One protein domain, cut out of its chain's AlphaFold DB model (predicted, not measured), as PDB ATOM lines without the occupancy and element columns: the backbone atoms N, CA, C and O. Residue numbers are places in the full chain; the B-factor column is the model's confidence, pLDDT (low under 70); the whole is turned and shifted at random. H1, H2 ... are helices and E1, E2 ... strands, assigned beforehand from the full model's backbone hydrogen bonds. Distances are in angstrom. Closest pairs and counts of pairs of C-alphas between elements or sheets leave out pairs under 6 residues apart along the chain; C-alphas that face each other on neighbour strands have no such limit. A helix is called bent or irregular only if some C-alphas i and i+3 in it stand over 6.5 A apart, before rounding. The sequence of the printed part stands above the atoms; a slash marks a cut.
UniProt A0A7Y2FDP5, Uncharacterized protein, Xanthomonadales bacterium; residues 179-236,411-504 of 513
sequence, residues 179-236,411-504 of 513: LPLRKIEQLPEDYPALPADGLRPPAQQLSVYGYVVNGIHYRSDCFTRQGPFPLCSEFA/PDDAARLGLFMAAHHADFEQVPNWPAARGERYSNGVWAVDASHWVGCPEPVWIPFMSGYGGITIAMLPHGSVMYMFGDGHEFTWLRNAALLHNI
ATOM      1  N   LEU A 179       9.835  -6.898   5.539       96.75
ATOM      2  CA  LEU A 179       9.081  -7.292   4.356       96.75
ATOM      3  C   LEU A 179       9.805  -8.448   3.643       96.75
ATOM      4  O   LEU A 179      11.042  -8.468   3.613       96.75
ATOM      5  N   PRO A 180       9.072  -9.401   3.038       97.56
ATOM      6  CA  PRO A 180       9.661 -10.359   2.114       97.56
ATOM      7  C   PRO A 180      10.455  -9.616   1.035       97.56
ATOM      8  O   PRO A 180       9.886  -8.849   0.262       97.56
ATOM      9  N   LEU A 181      11.771  -9.820   1.016       97.75
ATOM     10  CA  LEU A 181      12.690  -9.077   0.160       97.75
ATOM     11  C   LEU A 181      13.020  -9.881  -1.100       97.75
ATOM     12  O   LEU A 181      13.435 -11.038  -1.015       97.75
ATOM     13  N   ARG A 182      12.901  -9.235  -2.258       98.06
ATOM     14  CA  ARG A 182      13.336  -9.732  -3.565       98.06
ATOM     15  C   ARG A 182      14.236  -8.710  -4.247       98.06
ATOM     16  O   ARG A 182      14.207  -7.517  -3.932       98.06
ATOM     17  N   LYS A 183      15.053  -9.186  -5.181       96.50
ATOM     18  CA  LYS A 183      15.837  -8.295  -6.039       96.50
ATOM     19  C   LYS A 183      14.906  -7.550  -6.992       96.50
ATOM     20  O   LYS A 183      13.891  -8.098  -7.417       96.50
ATOM     21  N   ILE A 184      15.235  -6.306  -7.323       95.56
ATOM     22  CA  ILE A 184      14.407  -5.475  -8.207       95.56
ATOM     23  C   ILE A 184      14.215  -6.100  -9.590       95.56
ATOM     24  O   ILE A 184      13.143  -5.965 -10.172       95.56
ATOM     25  N   GLU A 185      15.210  -6.840 -10.077       94.31
ATOM     26  CA  GLU A 185      15.185  -7.535 -11.365       94.31
ATOM     27  C   GLU A 185      14.115  -8.637 -11.417       94.31
ATOM     28  O   GLU A 185      13.670  -9.001 -12.498       94.31
ATOM     29  N   GLN A 186      13.650  -9.121 -10.261       96.25
ATOM     30  CA  GLN A 186      12.581 -10.121 -10.170       96.25
ATOM     31  C   GLN A 186      11.184  -9.499 -10.295       96.25
ATOM     32  O   GLN A 186      10.208 -10.217 -10.491       96.25
ATOM     33  N   LEU A 187      11.049  -8.170 -10.185       95.88
ATOM     34  CA  LEU A 187       9.737  -7.521 -10.251       95.88
ATOM     35  C   LEU A 187       9.066  -7.700 -11.635       95.88
ATOM     36  O   LEU A 187       7.896  -8.077 -11.666       95.88
ATOM     37  N   PRO A 188       9.762  -7.522 -12.776       95.12
ATOM     38  CA  PRO A 188       9.224  -7.866 -14.097       95.12
ATOM     39  C   PRO A 188       8.984  -9.366 -14.319       95.12
ATOM     40  O   PRO A 188       8.138  -9.725 -15.133       95.12
ATOM     41  N   GLU A 189       9.701 -10.247 -13.613       95.06
ATOM     42  CA  GLU A 189       9.469 -11.700 -13.674       95.06
ATOM     43  C   GLU A 189       8.143 -12.068 -12.996       95.06
ATOM     44  O   GLU A 189       7.353 -12.840 -13.540       95.06
ATOM     45  N   ASP A 190       7.878 -11.469 -11.831       96.25
ATOM     46  CA  ASP A 190       6.636 -11.660 -11.082       96.25
ATOM     47  C   ASP A 190       5.436 -10.959 -11.742       96.25
ATOM     48  O   ASP A 190       4.300 -11.421 -11.614       96.25
ATOM     49  N   TYR A 191       5.676  -9.860 -12.469       95.81
ATOM     50  CA  TYR A 191       4.650  -9.090 -13.177       95.81
ATOM     51  C   TYR A 191       5.069  -8.805 -14.630       95.81
ATOM     52  O   TYR A 191       5.530  -7.701 -14.933       95.81
ATOM     53  N   PRO A 192       4.828  -9.746 -15.566       93.62
ATOM     54  CA  PRO A 192       5.274  -9.641 -16.964       93.62
ATOM     55  C   PRO A 192       4.714  -8.455 -17.767       93.62
ATOM     56  O   PRO A 192       5.173  -8.184 -18.874       93.62
ATOM     57  N   ALA A 193       3.714  -7.742 -17.237       92.38
ATOM     58  CA  ALA A 193       3.205  -6.494 -17.810       92.38
ATOM     59  C   ALA A 193       4.158  -5.296 -17.598       92.38
ATOM     60  O   ALA A 193       3.964  -4.227 -18.189       92.38
ATOM     61  N   LEU A 194       5.177  -5.453 -16.749       93.56
ATOM     62  CA  LEU A 194       6.221  -4.463 -16.528       93.56
ATOM     63  C   LEU A 194       7.397  -4.682 -17.491       93.56
ATOM     64  O   LEU A 194       7.820  -5.817 -17.710       93.56
ATOM     65  N   PRO A 195       7.992  -3.609 -18.034       88.31
ATOM     66  CA  PRO A 195       9.221  -3.717 -18.812       88.31
ATOM     67  C   PRO A 195      10.422  -4.048 -17.912       88.31
ATOM     68  O   PRO A 195      10.564  -3.466 -16.835       88.31
ATOM     69  N   ALA A 196      11.333  -4.895 -18.402       80.19
ATOM     70  CA  ALA A 196      12.550  -5.292 -17.681       80.19
ATOM     71  C   ALA A 196      13.416  -4.090 -17.243       80.19
ATOM     72  O   ALA A 196      13.805  -3.995 -16.082       80.19
ATOM     73  N   ASP A 197      13.621  -3.116 -18.139       76.50
ATOM     74  CA  ASP A 197      14.539  -1.985 -17.915       76.50
ATOM     75  C   ASP A 197      13.836  -0.673 -17.512       76.50
ATOM     76  O   ASP A 197      14.461   0.384 -17.424       76.50
ATOM     77  N   GLY A 198      12.521  -0.696 -17.271       76.88
ATOM     78  CA  GLY A 198      11.743   0.531 -17.059       76.88
ATOM     79  C   GLY A 198      11.605   0.976 -15.604       76.88
ATOM     80  O   GLY A 198      11.112   2.071 -15.358       76.88
ATOM     81  N   LEU A 199      12.011   0.163 -14.628       83.56
ATOM     82  CA  LEU A 199      11.724   0.414 -13.207       83.56
ATOM     83  C   LEU A 199      12.816   1.198 -12.479       83.56
ATOM     84  O   LEU A 199      12.570   1.714 -11.386       83.56
ATOM     85  N   ARG A 200      14.010   1.307 -13.068       88.06
ATOM     86  CA  ARG A 200      15.097   2.116 -12.518       88.06
ATOM     87  C   ARG A 200      14.798   3.603 -12.744       88.06
ATOM     88  O   ARG A 200      14.693   4.011 -13.903       88.06
ATOM     89  N   PRO A 201      14.708   4.431 -11.685       82.81
ATOM     90  CA  PRO A 201      14.659   5.878 -11.855       82.81
ATOM     91  C   PRO A 201      15.877   6.340 -12.666       82.81
ATOM     92  O   PRO A 201      16.980   5.857 -12.399       82.81
ATOM     93  N   PRO A 202      15.737   7.269 -13.626       77.81
ATOM     94  CA  PRO A 202      16.833   7.732 -14.486       77.81
ATOM     95  C   PRO A 202      17.919   8.537 -13.748       77.81
ATOM     96  O   PRO A 202      18.730   9.192 -14.392       77.81
ATOM     97  N   ALA A 203      17.940   8.491 -12.416       76.69
ATOM     98  CA  ALA A 203      18.927   9.156 -11.592       76.69
ATOM     99  C   ALA A 203      20.298   8.468 -11.704       76.69
ATOM    100  O   ALA A 203      20.427   7.246 -11.550       76.69
ATOM    101  N   GLN A 204      21.328   9.265 -11.976       77.50
ATOM    102  CA  GLN A 204      22.701   8.794 -12.117       77.50
ATOM    103  C   GLN A 204      23.331   8.481 -10.759       77.50
ATOM    104  O   GLN A 204      24.109   7.534 -10.645       77.50
ATOM    105  N   GLN A 205      22.968   9.245  -9.726       88.00
ATOM    106  CA  GLN A 205      23.587   9.179  -8.401       88.00
ATOM    107  C   GLN A 205      22.589   8.650  -7.369       88.00
ATOM    108  O   GLN A 205      22.078   9.366  -6.511       88.00
ATOM    109  N   LEU A 206      22.261   7.367  -7.521       93.62
ATOM    110  CA  LEU A 206      21.396   6.626  -6.607       93.62
ATOM    111  C   LEU A 206      22.238   5.923  -5.549       93.62
ATOM    112  O   LEU A 206      23.197   5.237  -5.885       93.62
ATOM    113  N   SER A 207      21.810   6.000  -4.294       96.38
ATOM    114  CA  SER A 207      22.293   5.124  -3.228       96.38
ATOM    115  C   SER A 207      21.494   3.816  -3.208       96.38
ATOM    116  O   SER A 207      22.073   2.740  -3.094       96.38
ATOM    117  N   VAL A 208      20.164   3.883  -3.353       97.62
ATOM    118  CA  VAL A 208      19.263   2.715  -3.423       97.62
ATOM    119  C   VAL A 208      17.880   3.134  -3.931       97.62
ATOM    120  O   VAL A 208      17.446   4.264  -3.709       97.62
ATOM    121  N   TYR A 209      17.149   2.218  -4.562       97.62
ATOM    122  CA  TYR A 209      15.722   2.385  -4.838       97.62
ATOM    123  C   TYR A 209      14.969   1.061  -4.681       97.62
ATOM    124  O   TYR A 209      15.565  -0.020  -4.621       97.62
ATOM    125  N   GLY A 210      13.647   1.140  -4.592       97.31
ATOM    126  CA  GLY A 210      12.810  -0.045  -4.499       97.31
ATOM    127  C   GLY A 210      11.323   0.245  -4.597       97.31
ATOM    128  O   GLY A 210      10.881   1.395  -4.560       97.31
ATOM    129  N   TYR A 211      10.561  -0.838  -4.701       98.12
ATOM    130  CA  TYR A 211       9.107  -0.836  -4.705       98.12
ATOM    131  C   TYR A 211       8.587  -1.835  -3.682       98.12
ATOM    132  O   TYR A 211       9.196  -2.881  -3.454       98.12
ATOM    133  N   VAL A 212       7.434  -1.537  -3.099       98.31
ATOM    134  CA  VAL A 212       6.614  -2.544  -2.437       98.31
ATOM    135  C   VAL A 212       5.383  -2.781  -3.286       98.31
ATOM    136  O   VAL A 212       4.632  -1.841  -3.546       98.31
ATOM    137  N   VAL A 213       5.187  -4.028  -3.703       97.12
ATOM    138  CA  VAL A 213       4.053  -4.457  -4.526       97.12
ATOM    139  C   VAL A 213       3.466  -5.705  -3.889       97.12
ATOM    140  O   VAL A 213       4.189  -6.674  -3.661       97.12
ATOM    141  N   ASN A 214       2.172  -5.672  -3.560       95.31
ATOM    142  CA  ASN A 214       1.462  -6.791  -2.926       95.31
ATOM    143  C   ASN A 214       2.195  -7.364  -1.693       95.31
ATOM    144  O   ASN A 214       2.271  -8.573  -1.493       95.31
ATOM    145  N   GLY A 215       2.770  -6.477  -0.872       95.75
ATOM    146  CA  GLY A 215       3.480  -6.837   0.359       95.75
ATOM    147  C   GLY A 215       4.904  -7.374   0.175       95.75
ATOM    148  O   GLY A 215       5.556  -7.660   1.176       95.75
ATOM    149  N   ILE A 216       5.415  -7.482  -1.056       98.31
ATOM    150  CA  ILE A 216       6.798  -7.887  -1.340       98.31
ATOM    151  C   ILE A 216       7.642  -6.640  -1.606       98.31
ATOM    152  O   ILE A 216       7.270  -5.785  -2.412       98.31
ATOM    153  N   HIS A 217       8.786  -6.541  -0.935       98.50
ATOM    154  CA  HIS A 217       9.766  -5.478  -1.117       98.50
ATOM    155  C   HIS A 217      10.771  -5.874  -2.201       98.50
ATOM    156  O   HIS A 217      11.623  -6.728  -1.988       98.50
ATOM    157  N   TYR A 218      10.685  -5.237  -3.364       98.19
ATOM    158  CA  TYR A 218      11.643  -5.365  -4.459       98.19
ATOM    159  C   TYR A 218      12.663  -4.241  -4.365       98.19
ATOM    160  O   TYR A 218      12.296  -3.065  -4.413       98.19
ATOM    161  N   ARG A 219      13.944  -4.574  -4.227       97.81
ATOM    162  CA  ARG A 219      14.995  -3.582  -3.977       97.81
ATOM    163  C   ARG A 219      16.175  -3.765  -4.914       97.81
ATOM    164  O   ARG A 219      16.581  -4.893  -5.184       97.81
ATOM    165  N   SER A 220      16.747  -2.650  -5.357       97.00
ATOM    166  CA  SER A 220      18.056  -2.658  -5.998       97.00
ATOM    167  C   SER A 220      19.154  -3.119  -5.032       97.00
ATOM    168  O   SER A 220      18.968  -3.232  -3.811       97.00
ATOM    169  N   ASP A 221      20.351  -3.312  -5.568       95.81
ATOM    170  CA  ASP A 221      21.544  -3.229  -4.739       95.81
ATOM    171  C   ASP A 221      21.674  -1.824  -4.127       95.81
ATOM    172  O   ASP A 221      21.135  -0.837  -4.642       95.81
ATOM    173  N   CYS A 222      22.398  -1.732  -3.015       97.31
ATOM    174  CA  CYS A 222      22.861  -0.451  -2.497       97.31
ATOM    175  C   CYS A 222      24.147  -0.085  -3.246       97.31
ATOM    176  O   CYS A 222      25.143  -0.809  -3.157       97.31
ATOM    177  N   PHE A 223      24.120   0.998  -4.014       95.88
ATOM    178  CA  PHE A 223      25.196   1.341  -4.934       95.88
ATOM    179  C   PHE A 223      26.357   2.030  -4.221       95.88
ATOM    180  O   PHE A 223      26.172   2.897  -3.367       95.88
ATOM    181  N   THR A 224      27.574   1.668  -4.624       95.75
ATOM    182  CA  THR A 224      28.794   2.390  -4.261       95.75
ATOM    183  C   THR A 224      29.704   2.495  -5.474       95.75
ATOM    184  O   THR A 224      29.583   1.707  -6.416       95.75
ATOM    185  N   ARG A 225      30.673   3.415  -5.437       94.50
ATOM    186  CA  ARG A 225      31.693   3.537  -6.496       94.50
ATOM    187  C   ARG A 225      32.562   2.288  -6.654       94.50
ATOM    188  O   ARG A 225      33.243   2.143  -7.658       94.50
ATOM    189  N   GLN A 226      32.548   1.386  -5.670       93.50
ATOM    190  CA  GLN A 226      33.445   0.234  -5.574       93.50
ATOM    191  C   GLN A 226      32.680  -1.102  -5.581       93.50
ATOM    192  O   GLN A 226      33.154  -2.091  -5.008       93.50
ATOM    193  N   GLY A 227      31.491  -1.111  -6.198       93.62
ATOM    194  CA  GLY A 227      30.562  -2.245  -6.283       93.62
ATOM    195  C   GLY A 227      29.415  -2.182  -5.263       93.62
ATOM    196  O   GLY A 227      29.354  -1.241  -4.472       93.62
ATOM    197  N   PRO A 228      28.493  -3.159  -5.261       95.06
ATOM    198  CA  PRO A 228      27.391  -3.207  -4.302       95.06
ATOM    199  C   PRO A 228      27.864  -3.180  -2.845       95.06
ATOM    200  O   PRO A 228      28.864  -3.810  -2.488       95.06
ATOM    201  N   PHE A 229      27.130  -2.472  -1.989       96.88
ATOM    202  CA  PHE A 229      27.375  -2.464  -0.551       96.88
ATOM    203  C   PHE A 229      26.997  -3.832   0.055       96.88
ATOM    204  O   PHE A 229      25.828  -4.223  -0.043       96.88
ATOM    205  N   PRO A 230      27.923  -4.562   0.712       94.44
ATOM    206  CA  PRO A 230      27.696  -5.969   1.062       94.44
ATOM    207  C   PRO A 230      26.530  -6.233   2.026       94.44
ATOM    208  O   PRO A 230      25.876  -7.269   1.942       94.44
ATOM    209  N   LEU A 231      26.248  -5.303   2.943       95.12
ATOM    210  CA  LEU A 231      25.204  -5.436   3.967       95.12
ATOM    211  C   LEU A 231      24.093  -4.399   3.758       95.12
ATOM    212  O   LEU A 231      23.758  -3.626   4.651       95.12
ATOM    213  N   CYS A 232      23.508  -4.379   2.558       96.31
ATOM    214  CA  CYS A 232      22.513  -3.379   2.144       96.31
ATOM    215  C   CYS A 232      21.261  -3.304   3.053       96.31
ATOM    216  O   CYS A 232      20.595  -2.275   3.095       96.31
ATOM    217  N   SER A 233      20.938  -4.345   3.838       94.75
ATOM    218  CA  SER A 233      19.848  -4.262   4.834       94.75
ATOM    219  C   SER A 233      20.135  -3.324   6.007       94.75
ATOM    220  O   SER A 233      19.205  -2.950   6.710       94.75
ATOM    221  N   GLU A 234      21.402  -2.987   6.237       95.44
ATOM    222  CA  GLU A 234      21.843  -2.115   7.328       95.44
ATOM    223  C   GLU A 234      22.275  -0.729   6.815       95.44
ATOM    224  O   GLU A 234      22.674   0.113   7.605       95.44
ATOM    225  N   PHE A 235      22.188  -0.477   5.503       96.25
ATOM    226  CA  PHE A 235      22.590   0.778   4.859       96.25
ATOM    227  C   PHE A 235      21.819   1.974   5.440       96.25
ATOM    228  O   PHE A 235      20.586   1.977   5.432       96.25
ATOM    229  N   ALA A 236      22.531   2.980   5.951       95.88
ATOM    230  CA  ALA A 236      21.946   4.044   6.763       95.88
ATOM    231  C   ALA A 236      21.584   5.269   5.917       95.88
ATOM    232  O   ALA A 236      22.402   6.150   5.682       95.88
ATOM    233  N   PRO A 411      16.642   0.750   4.153       97.94
ATOM    234  CA  PRO A 411      15.722   0.560   3.033       97.94
ATOM    235  C   PRO A 411      14.388  -0.101   3.432       97.94
ATOM    236  O   PRO A 411      13.350   0.248   2.877       97.94
ATOM    237  N   ASP A 412      14.405  -1.034   4.395       97.81
ATOM    238  CA  ASP A 412      13.187  -1.673   4.926       97.81
ATOM    239  C   ASP A 412      12.344  -0.671   5.730       97.81
ATOM    240  O   ASP A 412      11.129  -0.616   5.554       97.81
ATOM    241  N   ASP A 413      12.975   0.200   6.528       97.56
ATOM    242  CA  ASP A 413      12.253   1.256   7.251       97.56
ATOM    243  C   ASP A 413      11.565   2.226   6.288       97.56
ATOM    244  O   ASP A 413      10.404   2.569   6.497       97.56
ATOM    245  N   ALA A 414      12.245   2.644   5.214       98.06
ATOM    246  CA  ALA A 414      11.660   3.520   4.199       98.06
ATOM    247  C   ALA A 414      10.438   2.873   3.523       98.06
ATOM    248  O   ALA A 414       9.398   3.518   3.377       98.06
ATOM    249  N   ALA A 415      10.537   1.588   3.169       98.19
ATOM    250  CA  ALA A 415       9.441   0.821   2.586       98.19
ATOM    251  C   ALA A 415       8.247   0.691   3.548       98.19
ATOM    252  O   ALA A 415       7.108   0.986   3.181       98.19
ATOM    253  N   ARG A 416       8.498   0.300   4.801       97.19
ATOM    254  CA  ARG A 416       7.458   0.055   5.813       97.19
ATOM    255  C   ARG A 416       6.808   1.339   6.312       97.19
ATOM    256  O   ARG A 416       5.596   1.363   6.505       97.19
ATOM    257  N   LEU A 417       7.574   2.421   6.459       96.56
ATOM    258  CA  LEU A 417       7.020   3.748   6.733       96.56
ATOM    259  C   LEU A 417       6.192   4.255   5.548       96.56
ATOM    260  O   LEU A 417       5.119   4.804   5.766       96.56
ATOM    261  N   GLY A 418       6.625   4.013   4.306       96.19
ATOM    262  CA  GLY A 418       5.814   4.300   3.120       96.19
ATOM    263  C   GLY A 418       4.476   3.555   3.132       96.19
ATOM    264  O   GLY A 418       3.435   4.171   2.912       96.19
ATOM    265  N   LEU A 419       4.475   2.258   3.469       95.88
ATOM    266  CA  LEU A 419       3.247   1.460   3.593       95.88
ATOM    267  C   LEU A 419       2.348   1.988   4.709       95.88
ATOM    268  O   LEU A 419       1.139   2.109   4.524       95.88
ATOM    269  N   PHE A 420       2.938   2.321   5.860       94.12
ATOM    270  CA  PHE A 420       2.208   2.905   6.975       94.12
ATOM    271  C   PHE A 420       1.525   4.211   6.552       94.12
ATOM    272  O   PHE A 420       0.327   4.372   6.772       94.12
ATOM    273  N   MET A 421       2.252   5.106   5.880       91.25
ATOM    274  CA  MET A 421       1.709   6.364   5.362       91.25
ATOM    275  C   MET A 421       0.611   6.128   4.316       91.25
ATOM    276  O   MET A 421      -0.410   6.809   4.348       91.25
ATOM    277  N   ALA A 422       0.775   5.144   3.425       90.00
ATOM    278  CA  ALA A 422      -0.221   4.795   2.409       90.00
ATOM    279  C   ALA A 422      -1.514   4.244   3.032       90.00
ATOM    280  O   ALA A 422      -2.616   4.639   2.649       90.00
ATOM    281  N   ALA A 423      -1.402   3.379   4.043       89.31
ATOM    282  CA  ALA A 423      -2.551   2.844   4.774       89.31
ATOM    283  C   ALA A 423      -3.326   3.938   5.529       89.31
ATOM    284  O   ALA A 423      -4.536   3.835   5.699       89.31
ATOM    285  N   HIS A 424      -2.634   5.007   5.923       81.94
ATOM    286  CA  HIS A 424      -3.211   6.155   6.612       81.94
ATOM    287  C   HIS A 424      -3.390   7.359   5.680       81.94
ATOM    288  O   HIS A 424      -3.522   8.475   6.164       81.94
ATOM    289  N   HIS A 425      -3.423   7.171   4.353       71.38
ATOM    290  CA  HIS A 425      -3.547   8.284   3.401       71.38
ATOM    291  C   HIS A 425      -4.755   9.182   3.704       71.38
ATOM    292  O   HIS A 425      -4.621  10.394   3.609       71.38
ATOM    293  N   ALA A 426      -5.881   8.626   4.167       64.50
ATOM    294  CA  ALA A 426      -7.057   9.390   4.596       64.50
ATOM    295  C   ALA A 426      -6.760  10.360   5.764       64.50
ATOM    296  O   ALA A 426      -7.313  11.459   5.820       64.50
ATOM    297  N   ASP A 427      -5.828  10.002   6.659       60.72
ATOM    298  CA  ASP A 427      -5.321  10.899   7.705       60.72
ATOM    299  C   ASP A 427      -4.481  12.044   7.112       60.72
ATOM    300  O   ASP A 427      -4.266  13.055   7.772       60.72
ATOM    301  N   PHE A 428      -4.012  11.942   5.869       57.06
ATOM    302  CA  PHE A 428      -3.242  12.970   5.159       57.06
ATOM    303  C   PHE A 428      -4.040  13.652   4.028       57.06
ATOM    304  O   PHE A 428      -3.649  14.729   3.596       57.06
ATOM    305  N   GLU A 429      -5.189  13.100   3.618       50.53
ATOM    306  CA  GLU A 429      -6.054  13.582   2.525       50.53
ATOM    307  C   GLU A 429      -6.895  14.818   2.859       50.53
ATOM    308  O   GLU A 429      -7.461  15.428   1.953       50.53
ATOM    309  N   GLN A 430      -6.947  15.262   4.120       47.38
ATOM    310  CA  GLN A 430      -7.522  16.574   4.456       47.38
ATOM    311  C   GLN A 430      -6.559  17.713   4.091       47.38
ATOM    312  O   GLN A 430      -6.206  18.526   4.940       47.38
ATOM    313  N   VAL A 431      -6.106  17.729   2.840       45.53
ATOM    314  CA  VAL A 431      -5.341  18.804   2.217       45.53
ATOM    315  C   VAL A 431      -6.358  19.874   1.816       45.53
ATOM    316  O   VAL A 431      -7.140  19.641   0.888       45.53
ATOM    317  N   PRO A 432      -6.393  21.058   2.450       47.50
ATOM    318  CA  PRO A 432      -6.880  22.220   1.730       47.50
ATOM    319  C   PRO A 432      -6.024  22.335   0.468       47.50
ATOM    320  O   PRO A 432      -4.810  22.164   0.536       47.50
ATOM    321  N   ASN A 433      -6.667  22.572  -0.675       51.50
ATOM    322  CA  ASN A 433      -6.051  22.825  -1.977       51.50
ATOM    323  C   ASN A 433      -5.069  24.012  -1.913       51.50
ATOM    324  O   ASN A 433      -5.378  25.076  -2.440       51.50
ATOM    325  N   TRP A 434      -3.907  23.870  -1.277       57.25
ATOM    326  CA  TRP A 434      -2.845  24.857  -1.359       57.25
ATOM    327  C   TRP A 434      -2.025  24.509  -2.593       57.25
ATOM    328  O   TRP A 434      -1.251  23.546  -2.548       57.25
ATOM    329  N   PRO A 435      -2.230  25.210  -3.722       65.81
ATOM    330  CA  PRO A 435      -1.327  25.070  -4.843       65.81
ATOM    331  C   PRO A 435       0.071  25.442  -4.353       65.81
ATOM    332  O   PRO A 435       0.303  26.554  -3.880       65.81
ATOM    333  N   ALA A 436       0.996  24.496  -4.440       70.44
ATOM    334  CA  ALA A 436       2.405  24.806  -4.348       70.44
ATOM    335  C   ALA A 436       2.877  25.386  -5.687       70.44
ATOM    336  O   ALA A 436       2.255  25.186  -6.735       70.44
ATOM    337  N   ALA A 437       4.024  26.062  -5.670       62.41
ATOM    338  CA  ALA A 437       4.560  26.801  -6.813       62.41
ATOM    339  C   ALA A 437       4.723  25.986  -8.121       62.41
ATOM    340  O   ALA A 437       4.829  26.578  -9.191       62.41
ATOM    341  N   ARG A 438       4.739  24.645  -8.065       71.19
ATOM    342  CA  ARG A 438       4.927  23.754  -9.230       71.19
ATOM    343  C   ARG A 438       3.661  23.012  -9.685       71.19
ATOM    344  O   ARG A 438       3.761  22.066 -10.457       71.19
ATOM    345  N   GLY A 439       2.481  23.393  -9.189       78.31
ATOM    346  CA  GLY A 439       1.222  22.678  -9.466       78.31
ATOM    347  C   GLY A 439       1.018  21.411  -8.622       78.31
ATOM    348  O   GLY A 439       0.024  20.706  -8.783       78.31
ATOM    349  N   GLU A 440       1.940  21.143  -7.697       87.44
ATOM    350  CA  GLU A 440       1.799  20.151  -6.631       87.44
ATOM    351  C   GLU A 440       0.862  20.682  -5.533       87.44
ATOM    352  O   GLU A 440       0.556  21.875  -5.461       87.44
ATOM    353  N   ARG A 441       0.437  19.797  -4.633       88.31
ATOM    354  CA  ARG A 441      -0.220  20.165  -3.370       88.31
ATOM    355  C   ARG A 441       0.700  19.857  -2.200       88.31
ATOM    356  O   ARG A 441       1.541  18.967  -2.308       88.31
ATOM    357  N   TYR A 442       0.516  20.558  -1.085       88.56
ATOM    358  CA  TYR A 442       1.285  20.329   0.136       88.56
ATOM    359  C   TYR A 442       0.403  20.420   1.380       88.56
ATOM    360  O   TYR A 442      -0.382  21.358   1.514       88.56
ATOM    361  N   SER A 443       0.554  19.469   2.301       87.88
ATOM    362  CA  SER A 443       0.007  19.576   3.655       87.88
ATOM    363  C   SER A 443       0.711  18.625   4.616       87.88
ATOM    364  O   SER A 443       1.054  17.499   4.254       87.88
ATOM    365  N   ASN A 444       0.898  19.060   5.866       88.81
ATOM    366  CA  ASN A 444       1.424  18.235   6.962       88.81
ATOM    367  C   ASN A 444       2.720  17.466   6.629       88.81
ATOM    368  O   ASN A 444       2.886  16.309   7.022       88.81
ATOM    369  N   GLY A 445       3.640  18.084   5.883       90.81
ATOM    370  CA  GLY A 445       4.897  17.440   5.485       90.81
ATOM    371  C   GLY A 445       4.834  16.584   4.216       90.81
ATOM    372  O   GLY A 445       5.882  16.099   3.787       90.81
ATOM    373  N   VAL A 446       3.655  16.397   3.614       92.44
ATOM    374  CA  VAL A 446       3.423  15.520   2.458       92.44
ATOM    375  C   VAL A 446       3.083  16.348   1.219       92.44
ATOM    376  O   VAL A 446       2.236  17.242   1.263       92.44
ATOM    377  N   TRP A 447       3.741  16.034   0.108       92.06
ATOM    378  CA  TRP A 447       3.435  16.567  -1.217       92.06
ATOM    379  C   TRP A 447       2.419  15.676  -1.929       92.06
ATOM    380  O   TRP A 447       2.330  14.489  -1.629       92.06
ATOM    381  N   ALA A 448       1.701  16.201  -2.917       91.31
ATOM    382  CA  ALA A 448       0.946  15.381  -3.860       91.31
ATOM    383  C   ALA A 448       1.079  15.904  -5.293       91.31
ATOM    384  O   ALA A 448       1.012  17.110  -5.530       91.31
ATOM    385  N   VAL A 449       1.240  14.983  -6.245       91.31
ATOM    386  CA  VAL A 449       1.353  15.267  -7.684       91.31
ATOM    387  C   VAL A 449       0.271  14.519  -8.456       91.31
ATOM    388  O   VAL A 449      -0.056  13.387  -8.106       91.31
ATOM    389  N   ASP A 450      -0.290  15.134  -9.496       91.12
ATOM    390  CA  ASP A 450      -1.237  14.455 -10.380       91.12
ATOM    391  C   ASP A 450      -0.498  13.585 -11.409       91.12
ATOM    392  O   ASP A 450       0.263  14.070 -12.250       91.12
ATOM    393  N   ALA A 451      -0.734  12.278 -11.338       92.62
ATOM    394  CA  ALA A 451      -0.173  11.277 -12.232       92.62
ATOM    395  C   ALA A 451      -1.056  10.960 -13.444       92.62
ATOM    396  O   ALA A 451      -0.629  10.180 -14.292       92.62
ATOM    397  N   SER A 452      -2.260  11.535 -13.547       91.44
ATOM    398  CA  SER A 452      -3.276  11.190 -14.555       91.44
ATOM    399  C   SER A 452      -2.727  11.133 -15.984       91.44
ATOM    400  O   SER A 452      -2.996  10.170 -16.703       91.44
ATOM    401  N   HIS A 453      -1.882  12.094 -16.371       91.00
ATOM    402  CA  HIS A 453      -1.294  12.146 -17.713       91.00
ATOM    403  C   HIS A 453      -0.322  10.991 -18.008       91.00
ATOM    404  O   HIS A 453      -0.218  10.567 -19.157       91.00
ATOM    405  N   TRP A 454       0.381  10.471 -16.995       90.75
ATOM    406  CA  TRP A 454       1.332   9.366 -17.160       90.75
ATOM    407  C   TRP A 454       0.632   8.024 -17.360       90.75
ATOM    408  O   TRP A 454       1.193   7.127 -17.983       90.75
ATOM    409  N   VAL A 455      -0.581   7.889 -16.821       93.69
ATOM    410  CA  VAL A 455      -1.357   6.639 -16.828       93.69
ATOM    411  C   VAL A 455      -2.607   6.702 -17.711       93.69
ATOM    412  O   VAL A 455      -3.364   5.740 -17.780       93.69
ATOM    413  N   GLY A 456      -2.846   7.828 -18.391       93.56
ATOM    414  CA  GLY A 456      -3.986   8.009 -19.292       93.56
ATOM    415  C   GLY A 456      -5.352   7.976 -18.595       93.56
ATOM    416  O   GLY A 456      -6.337   7.548 -19.201       93.56
ATOM    417  N   CYS A 457      -5.430   8.388 -17.326       93.12
ATOM    418  CA  CYS A 457      -6.703   8.452 -16.609       93.12
ATOM    419  C   CYS A 457      -7.458   9.750 -16.939       93.12
ATOM    420  O   CYS A 457      -6.837  10.810 -16.988       93.12
ATOM    421  N   PRO A 458      -8.792   9.697 -17.132       91.50
ATOM    422  CA  PRO A 458      -9.593  10.891 -17.418       91.50
ATOM    423  C   PRO A 458      -9.745  11.810 -16.198       91.50
ATOM    424  O   PRO A 458      -9.950  13.008 -16.354       91.50
ATOM    425  N   GLU A 459      -9.635  11.245 -14.995       89.75
ATOM    426  CA  GLU A 459      -9.716  11.960 -13.724       89.75
ATOM    427  C   GLU A 459      -8.325  12.092 -13.084       89.75
ATOM    428  O   GLU A 459      -7.499  11.184 -13.260       89.75
ATOM    429  N   PRO A 460      -8.072  13.156 -12.292       88.31
ATOM    430  CA  PRO A 460      -6.828  13.315 -11.549       88.31
ATOM    431  C   PRO A 460      -6.508  12.112 -10.657       88.31
ATOM    432  O   PRO A 460      -7.359  11.617  -9.908       88.31
ATOM    433  N   VAL A 461      -5.246  11.690 -10.685       90.31
ATOM    434  CA  VAL A 461      -4.690  10.630  -9.839       90.31
ATOM    435  C   VAL A 461      -3.622  11.262  -8.957       90.31
ATOM    436  O   VAL A 461      -2.447  11.305  -9.313       90.31
ATOM    437  N   TRP A 462      -4.037  11.786  -7.805       90.06
ATOM    438  CA  TRP A 462      -3.115  12.394  -6.850       90.06
ATOM    439  C   TRP A 462      -2.276  11.322  -6.157       90.06
ATOM    440  O   TRP A 462      -2.816  10.446  -5.489       90.06
ATOM    441  N   ILE A 463      -0.959  11.423  -6.308       91.81
ATOM    442  CA  ILE A 463       0.030  10.554  -5.677       91.81
ATOM    443  C   ILE A 463       0.697  11.321  -4.537       91.81
ATOM    444  O   ILE A 463       1.464  12.249  -4.814       91.81
ATOM    445  N   PRO A 464       0.425  10.965  -3.271       93.00
ATOM    446  CA  PRO A 464       1.135  11.520  -2.134       93.00
ATOM    447  C   PRO A 464       2.596  11.060  -2.113       93.00
ATOM    448  O   PRO A 464       2.895   9.886  -2.340       93.00
ATOM    449  N   PHE A 465       3.517  11.963  -1.797       94.75
ATOM    450  CA  PHE A 465       4.930  11.637  -1.671       94.75
ATOM    451  C   PHE A 465       5.658  12.534  -0.671       94.75
ATOM    452  O   PHE A 465       5.271  13.663  -0.371       94.75
ATOM    453  N   MET A 466       6.756  12.009  -0.150       96.12
ATOM    454  CA  MET A 466       7.708  12.709   0.699       96.12
ATOM    455  C   MET A 466       8.963  12.975  -0.121       96.12
ATOM    456  O   MET A 466       9.409  12.097  -0.857       96.12
ATOM    457  N   SER A 467       9.541  14.168   0.022       95.19
ATOM    458  CA  SER A 467      10.744  14.572  -0.708       95.19
ATOM    459  C   SER A 467      11.849  15.008   0.252       95.19
ATOM    460  O   SER A 467      11.587  15.679   1.253       95.19
ATOM    461  N   GLY A 468      13.085  14.612  -0.043       96.06
ATOM    462  CA  GLY A 468      14.290  14.989   0.693       96.06
ATOM    463  C   GLY A 468      15.350  15.597  -0.225       96.06
ATOM    464  O   GLY A 468      15.372  15.353  -1.430       96.06
ATOM    465  N   TYR A 469      16.231  16.410   0.359       94.12
ATOM    466  CA  TYR A 469      17.315  17.073  -0.362       94.12
ATOM    467  C   TYR A 469      18.225  16.052  -1.066       94.12
ATOM    468  O   TYR A 469      18.424  14.952  -0.558       94.12
ATOM    469  N   GLY A 470      18.749  16.413  -2.238       91.38
ATOM    470  CA  GLY A 470      19.640  15.560  -3.031       91.38
ATOM    471  C   GLY A 470      18.958  14.578  -3.992       91.38
ATOM    472  O   GLY A 470      19.621  14.094  -4.898       91.38
ATOM    473  N   GLY A 471      17.647  14.343  -3.902       94.25
ATOM    474  CA  GLY A 471      16.956  13.390  -4.792       94.25
ATOM    475  C   GLY A 471      16.345  12.209  -4.045       94.25
ATOM    476  O   GLY A 471      16.395  11.069  -4.502       94.25
ATOM    477  N   ILE A 472      15.783  12.470  -2.864       97.31
ATOM    478  CA  ILE A 472      15.116  11.450  -2.056       97.31
ATOM    479  C   ILE A 472      13.615  11.560  -2.281       97.31
ATOM    480  O   ILE A 472      13.051  12.651  -2.172       97.31
ATOM    481  N   THR A 473      12.971  10.434  -2.566       97.50
ATOM    482  CA  THR A 473      11.516  10.332  -2.690       97.50
ATOM    483  C   THR A 473      11.013   9.065  -2.016       97.50
ATOM    484  O   THR A 473      11.598   8.000  -2.186       97.50
ATOM    485  N   ILE A 474       9.895   9.171  -1.299       98.12
ATOM    486  CA  ILE A 474       9.071   8.031  -0.884       98.12
ATOM    487  C   ILE A 474       7.635   8.357  -1.297       98.12
ATOM    488  O   ILE A 474       7.049   9.299  -0.767       98.12
ATOM    489  N   ALA A 475       7.088   7.622  -2.259       96.38
ATOM    490  CA  ALA A 475       5.763   7.834  -2.824       96.38
ATOM    491  C   ALA A 475       4.797   6.723  -2.395       96.38
ATOM    492  O   ALA A 475       5.112   5.533  -2.487       96.38
ATOM    493  N   MET A 476       3.608   7.132  -1.958       95.62
ATOM    494  CA  MET A 476       2.493   6.257  -1.618       95.62
ATOM    495  C   MET A 476       1.617   6.110  -2.861       95.62
ATOM    496  O   MET A 476       0.957   7.058  -3.284       95.62
ATOM    497  N   LEU A 477       1.655   4.935  -3.482       94.12
ATOM    498  CA  LEU A 477       0.992   4.658  -4.754       94.12
ATOM    499  C   LEU A 477      -0.376   3.985  -4.526       94.12
ATOM    500  O   LEU A 477      -0.632   3.447  -3.443       94.12
ATOM    501  N   PRO A 478      -1.268   3.975  -5.536       92.19
ATOM    502  CA  PRO A 478      -2.532   3.259  -5.460       92.19
ATOM    503  C   PRO A 478      -2.346   1.776  -5.125       92.19
ATOM    504  O   PRO A 478      -1.276   1.195  -5.325       92.19
ATOM    505  N   HIS A 479      -3.416   1.164  -4.613       90.81
ATOM    506  CA  HIS A 479      -3.451  -0.258  -4.243       90.81
ATOM    507  C   HIS A 479      -2.431  -0.647  -3.164       90.81
ATOM    508  O   HIS A 479      -1.942  -1.772  -3.129       90.81
ATOM    509  N   GLY A 480      -2.089   0.296  -2.280       90.19
ATOM    510  CA  GLY A 480      -1.163   0.057  -1.168       90.19
ATOM    511  C   GLY A 480       0.279  -0.205  -1.608       90.19
ATOM    512  O   GLY A 480       1.058  -0.753  -0.831       90.19
ATOM    513  N   SER A 481       0.636   0.165  -2.840       95.81
ATOM    514  CA  SER A 481       2.008   0.055  -3.332       95.81
ATOM    515  C   SER A 481       2.851   1.246  -2.874       95.81
ATOM    516  O   SER A 481       2.344   2.333  -2.600       95.81
ATOM    517  N   VAL A 482       4.163   1.054  -2.800       97.56
ATOM    518  CA  VAL A 482       5.115   2.103  -2.404       97.56
ATOM    519  C   VAL A 482       6.260   2.123  -3.394       97.56
ATOM    520  O   VAL A 482       6.698   1.075  -3.855       97.56
ATOM    521  N   MET A 483       6.772   3.310  -3.686       96.94
ATOM    522  CA  MET A 483       8.038   3.494  -4.387       96.94
ATOM    523  C   MET A 483       8.944   4.360  -3.532       96.94
ATOM    524  O   MET A 483       8.486   5.330  -2.931       96.94
ATOM    525  N   TYR A 484      10.229   4.033  -3.475       98.12
ATOM    526  CA  TYR A 484      11.206   4.936  -2.895       98.12
ATOM    527  C   TYR A 484      12.501   4.958  -3.697       98.12
ATOM    528  O   TYR A 484      12.912   3.966  -4.301       98.12
ATOM    529  N   MET A 485      13.174   6.102  -3.651       97.06
ATOM    530  CA  MET A 485      14.529   6.285  -4.146       97.06
ATOM    531  C   MET A 485      15.297   7.204  -3.205       97.06
ATOM    532  O   MET A 485      14.756   8.185  -2.696       97.06
ATOM    533  N   PHE A 486      16.562   6.875  -2.987       97.75
ATOM    534  CA  PHE A 486      17.519   7.720  -2.297       97.75
ATOM    535  C   PHE A 486      18.681   7.960  -3.243       97.75
ATOM    536  O   PHE A 486      19.271   7.011  -3.763       97.75
ATOM    537  N   GLY A 487      18.985   9.230  -3.456       95.62
ATOM    538  CA  GLY A 487      20.091   9.685  -4.272       95.62
ATOM    539  C   GLY A 487      20.533  11.074  -3.847       95.62
ATOM    540  O   GLY A 487      19.940  11.685  -2.951       95.62
ATOM    541  N   ASP A 488      21.592  11.546  -4.486       94.56
ATOM    542  CA  ASP A 488      22.250  12.812  -4.170       94.56
ATOM    543  C   ASP A 488      22.677  13.622  -5.410       94.56
ATOM    544  O   ASP A 488      23.471  14.561  -5.328       94.56
ATOM    545  N   GLY A 489      22.078  13.306  -6.562       93.50
ATOM    546  CA  GLY A 489      22.275  14.005  -7.834       93.50
ATOM    547  C   GLY A 489      21.329  15.181  -8.097       93.50
ATOM    548  O   GLY A 489      21.358  15.733  -9.190       93.50
ATOM    549  N   HIS A 490      20.471  15.557  -7.140       92.38
ATOM    550  CA  HIS A 490      19.340  16.487  -7.330       92.38
ATOM    551  C   HIS A 490      18.299  16.016  -8.361       92.38
ATOM    552  O   HIS A 490      17.570  16.813  -8.954       92.38
ATOM    553  N   GLU A 491      18.184  14.703  -8.546       92.00
ATOM    554  CA  GLU A 491      17.272  14.090  -9.508       92.00
ATOM    555  C   GLU A 491      16.004  13.597  -8.797       92.00
ATOM    556  O   GLU A 491      16.052  12.730  -7.929       92.00
ATOM    557  N   PHE A 492      14.848  14.144  -9.184       89.56
ATOM    558  CA  PHE A 492      13.532  13.817  -8.608       89.56
ATOM    559  C   PHE A 492      12.591  13.171  -9.631       89.56
ATOM    560  O   PHE A 492      11.369  13.189  -9.489       89.56
ATOM    561  N   THR A 493      13.149  12.608 -10.699       87.69
ATOM    562  CA  THR A 493      12.376  11.967 -11.760       87.69
ATOM    563  C   THR A 493      12.038  10.539 -11.345       87.69
ATOM    564  O   THR A 493      12.793   9.614 -11.612       87.69
ATOM    565  N   TRP A 494      10.902  10.361 -10.674       91.75
ATOM    566  CA  TRP A 494      10.429   9.051 -10.201       91.75
ATOM    567  C   TRP A 494       9.073   8.653 -10.793       91.75
ATOM    568  O   TRP A 494       8.808   7.469 -11.011       91.75
ATOM    569  N   LEU A 495       8.213   9.640 -11.070       92.19
ATOM    570  CA  LEU A 495       6.797   9.414 -11.361       92.19
ATOM    571  C   LEU A 495       6.572   8.587 -12.628       92.19
ATOM    572  O   LEU A 495       5.718   7.707 -12.633       92.19
ATOM    573  N   ARG A 496       7.381   8.801 -13.671       90.69
ATOM    574  CA  ARG A 496       7.315   8.019 -14.914       90.69
ATOM    575  C   ARG A 496       7.529   6.522 -14.673       90.69
ATOM    576  O   ARG A 496       6.819   5.707 -15.247       90.69
ATOM    577  N   ASN A 497       8.515   6.165 -13.852       91.56
ATOM    578  CA  ASN A 497       8.842   4.770 -13.556       91.56
ATOM    579  C   ASN A 497       7.795   4.158 -12.619       91.56
ATOM    580  O   ASN A 497       7.335   3.046 -12.856       91.56
ATOM    581  N   ALA A 498       7.357   4.915 -11.609       92.88
ATOM    582  CA  ALA A 498       6.283   4.492 -10.716       92.88
ATOM    583  C   ALA A 498       4.957   4.271 -11.466       92.88
ATOM    584  O   ALA A 498       4.235   3.328 -11.163       92.88
ATOM    585  N   ALA A 499       4.652   5.080 -12.484       94.88
ATOM    586  CA  ALA A 499       3.448   4.934 -13.301       94.88
ATOM    587  C   ALA A 499       3.363   3.584 -14.033       94.88
ATOM    588  O   ALA A 499       2.263   3.155 -14.366       94.88
ATOM    589  N   LEU A 500       4.478   2.866 -14.226       94.75
ATOM    590  CA  LEU A 500       4.458   1.520 -14.812       94.75
ATOM    591  C   LEU A 500       3.658   0.520 -13.965       94.75
ATOM    592  O   LEU A 500       3.084  -0.414 -14.519       94.75
ATOM    593  N   LEU A 501       3.550   0.735 -12.649       95.12
ATOM    594  CA  LEU A 501       2.727  -0.096 -11.758       95.12
ATOM    595  C   LEU A 501       1.230  -0.041 -12.097       95.12
ATOM    596  O   LEU A 501       0.494  -0.949 -11.715       95.12
ATOM    597  N   HIS A 502       0.785   0.954 -12.872       94.75
ATOM    598  CA  HIS A 502      -0.552   0.969 -13.466       94.75
ATOM    599  C   HIS A 502      -0.843  -0.289 -14.302       94.75
ATOM    600  O   HIS A 502      -1.982  -0.749 -14.339       94.75
ATOM    601  N   ASN A 503       0.181  -0.868 -14.940       94.31
ATOM    602  CA  ASN A 503       0.040  -2.071 -15.765       94.31
ATOM    603  C   ASN A 503      -0.129  -3.352 -14.935       94.31
ATOM    604  O   ASN A 503      -0.516  -4.378 -15.487       94.31
ATOM    605  N   ILE A 504       0.162  -3.308 -13.630       93.94
ATOM    606  CA  ILE A 504      -0.159  -4.400 -12.699       93.94
ATOM    607  C   ILE A 504      -1.618  -4.280 -12.273       93.94
ATOM    608  O   ILE A 504      -2.372  -5.247 -12.328       93.94
TER     609      ILE A 504
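This is residues 179 to 236 and 411 to 504 of the 513 residues of an uncharacterized protein of Xanthomonadales bacterium (UniProt A0A7Y2FDP5). A twisted sheet of eight strands forms the core, with the long helix H2 crossing one face slantwise and H1 and H5 covering parts of the other face. Small H4 packs on H5, and small H3 only grazes the sheet. The printed part has 152 residues, in the order E1 H1 E2 E3 H2 H3 E4 E5 H4 E6 E7 E8 H5; the sheet is mixed, in the order E1 E3 E2 E8 E7 E6 E5 E4, and the class is mixed, helices and strands. The whole is compact, with a radius of gyration of the C-alphas of 15.1 A and spans of 45 by 33 by 25 A.

The strands are E1, residues 181 to 183, beginning at C-alpha 181 (12.690, -9.077, 0.160); E3, 216 to 219; E2, 206 to 213, 20.7 A long; E8, 482 to 487, 16.9 A; E7, 472 to 476, 13.7 A; E6, 462 to 468, 19.1 A; E5, 446 to 450, 13.7 A; and E4, 441 to 443. The helices are H2, residues 411 to 423, 18.5 A long from C-alpha 411 (15.722, 0.560, 3.033); H1, 184 to 190; H5, 495 to 503, 14.0 A, ending at C-alpha 503 (0.040, -2.071, -15.765); H3, 425 to 428; and H4, 452 to 455. H1 is only just irregular: C-alphas 185 and 188 are 6.6 A apart.

E2 and E8 are antiparallel, with N 210 and O 484 2.9 A apart, within hydrogen-bond range. E6, E7 and E8 form a meander, each strand the antiparallel neighbour of the one before, with N 474 to O 466 at 3.0 A and N 475 to O 483 at 2.8 A. Edge strand E1 is parallel to E3, with N 182 to O 217 at 2.8 A. H2 has a height over the sheet of 7.0 A; its closest C-alphas to E8 are Gly 418 and Val 482, 6.0 A apart. H1 and H5 are on the opposite face from H2. H1 lies over E3, its closest C-alphas there being Ile 184 and Tyr 218, 4.7 A apart. H4 and H5 touch, the closest C-alphas being Val 455 and Ala 499, 6.2 A apart. In H2 every O i to N i+4 pair is within hydrogen-bond range; H1 has 1 of 3 and H5 1 of 5, with 3 of 4 and 5 of 6 O i to N i+3 pairs, while H3 and H4 are too short for an i+4 pair.

The two farthest C-alphas, Gln 226 and Pro 432, are 46.5 A apart. Residues 237 to 410 are not printed, and C-alphas 236 and 411 are 8.0 A apart across the cut. The links H1 to E2 and H3 to E4 are long. The mean pLDDT of the printed part is 90.0; residues 426 to 435 and 437 are under 70.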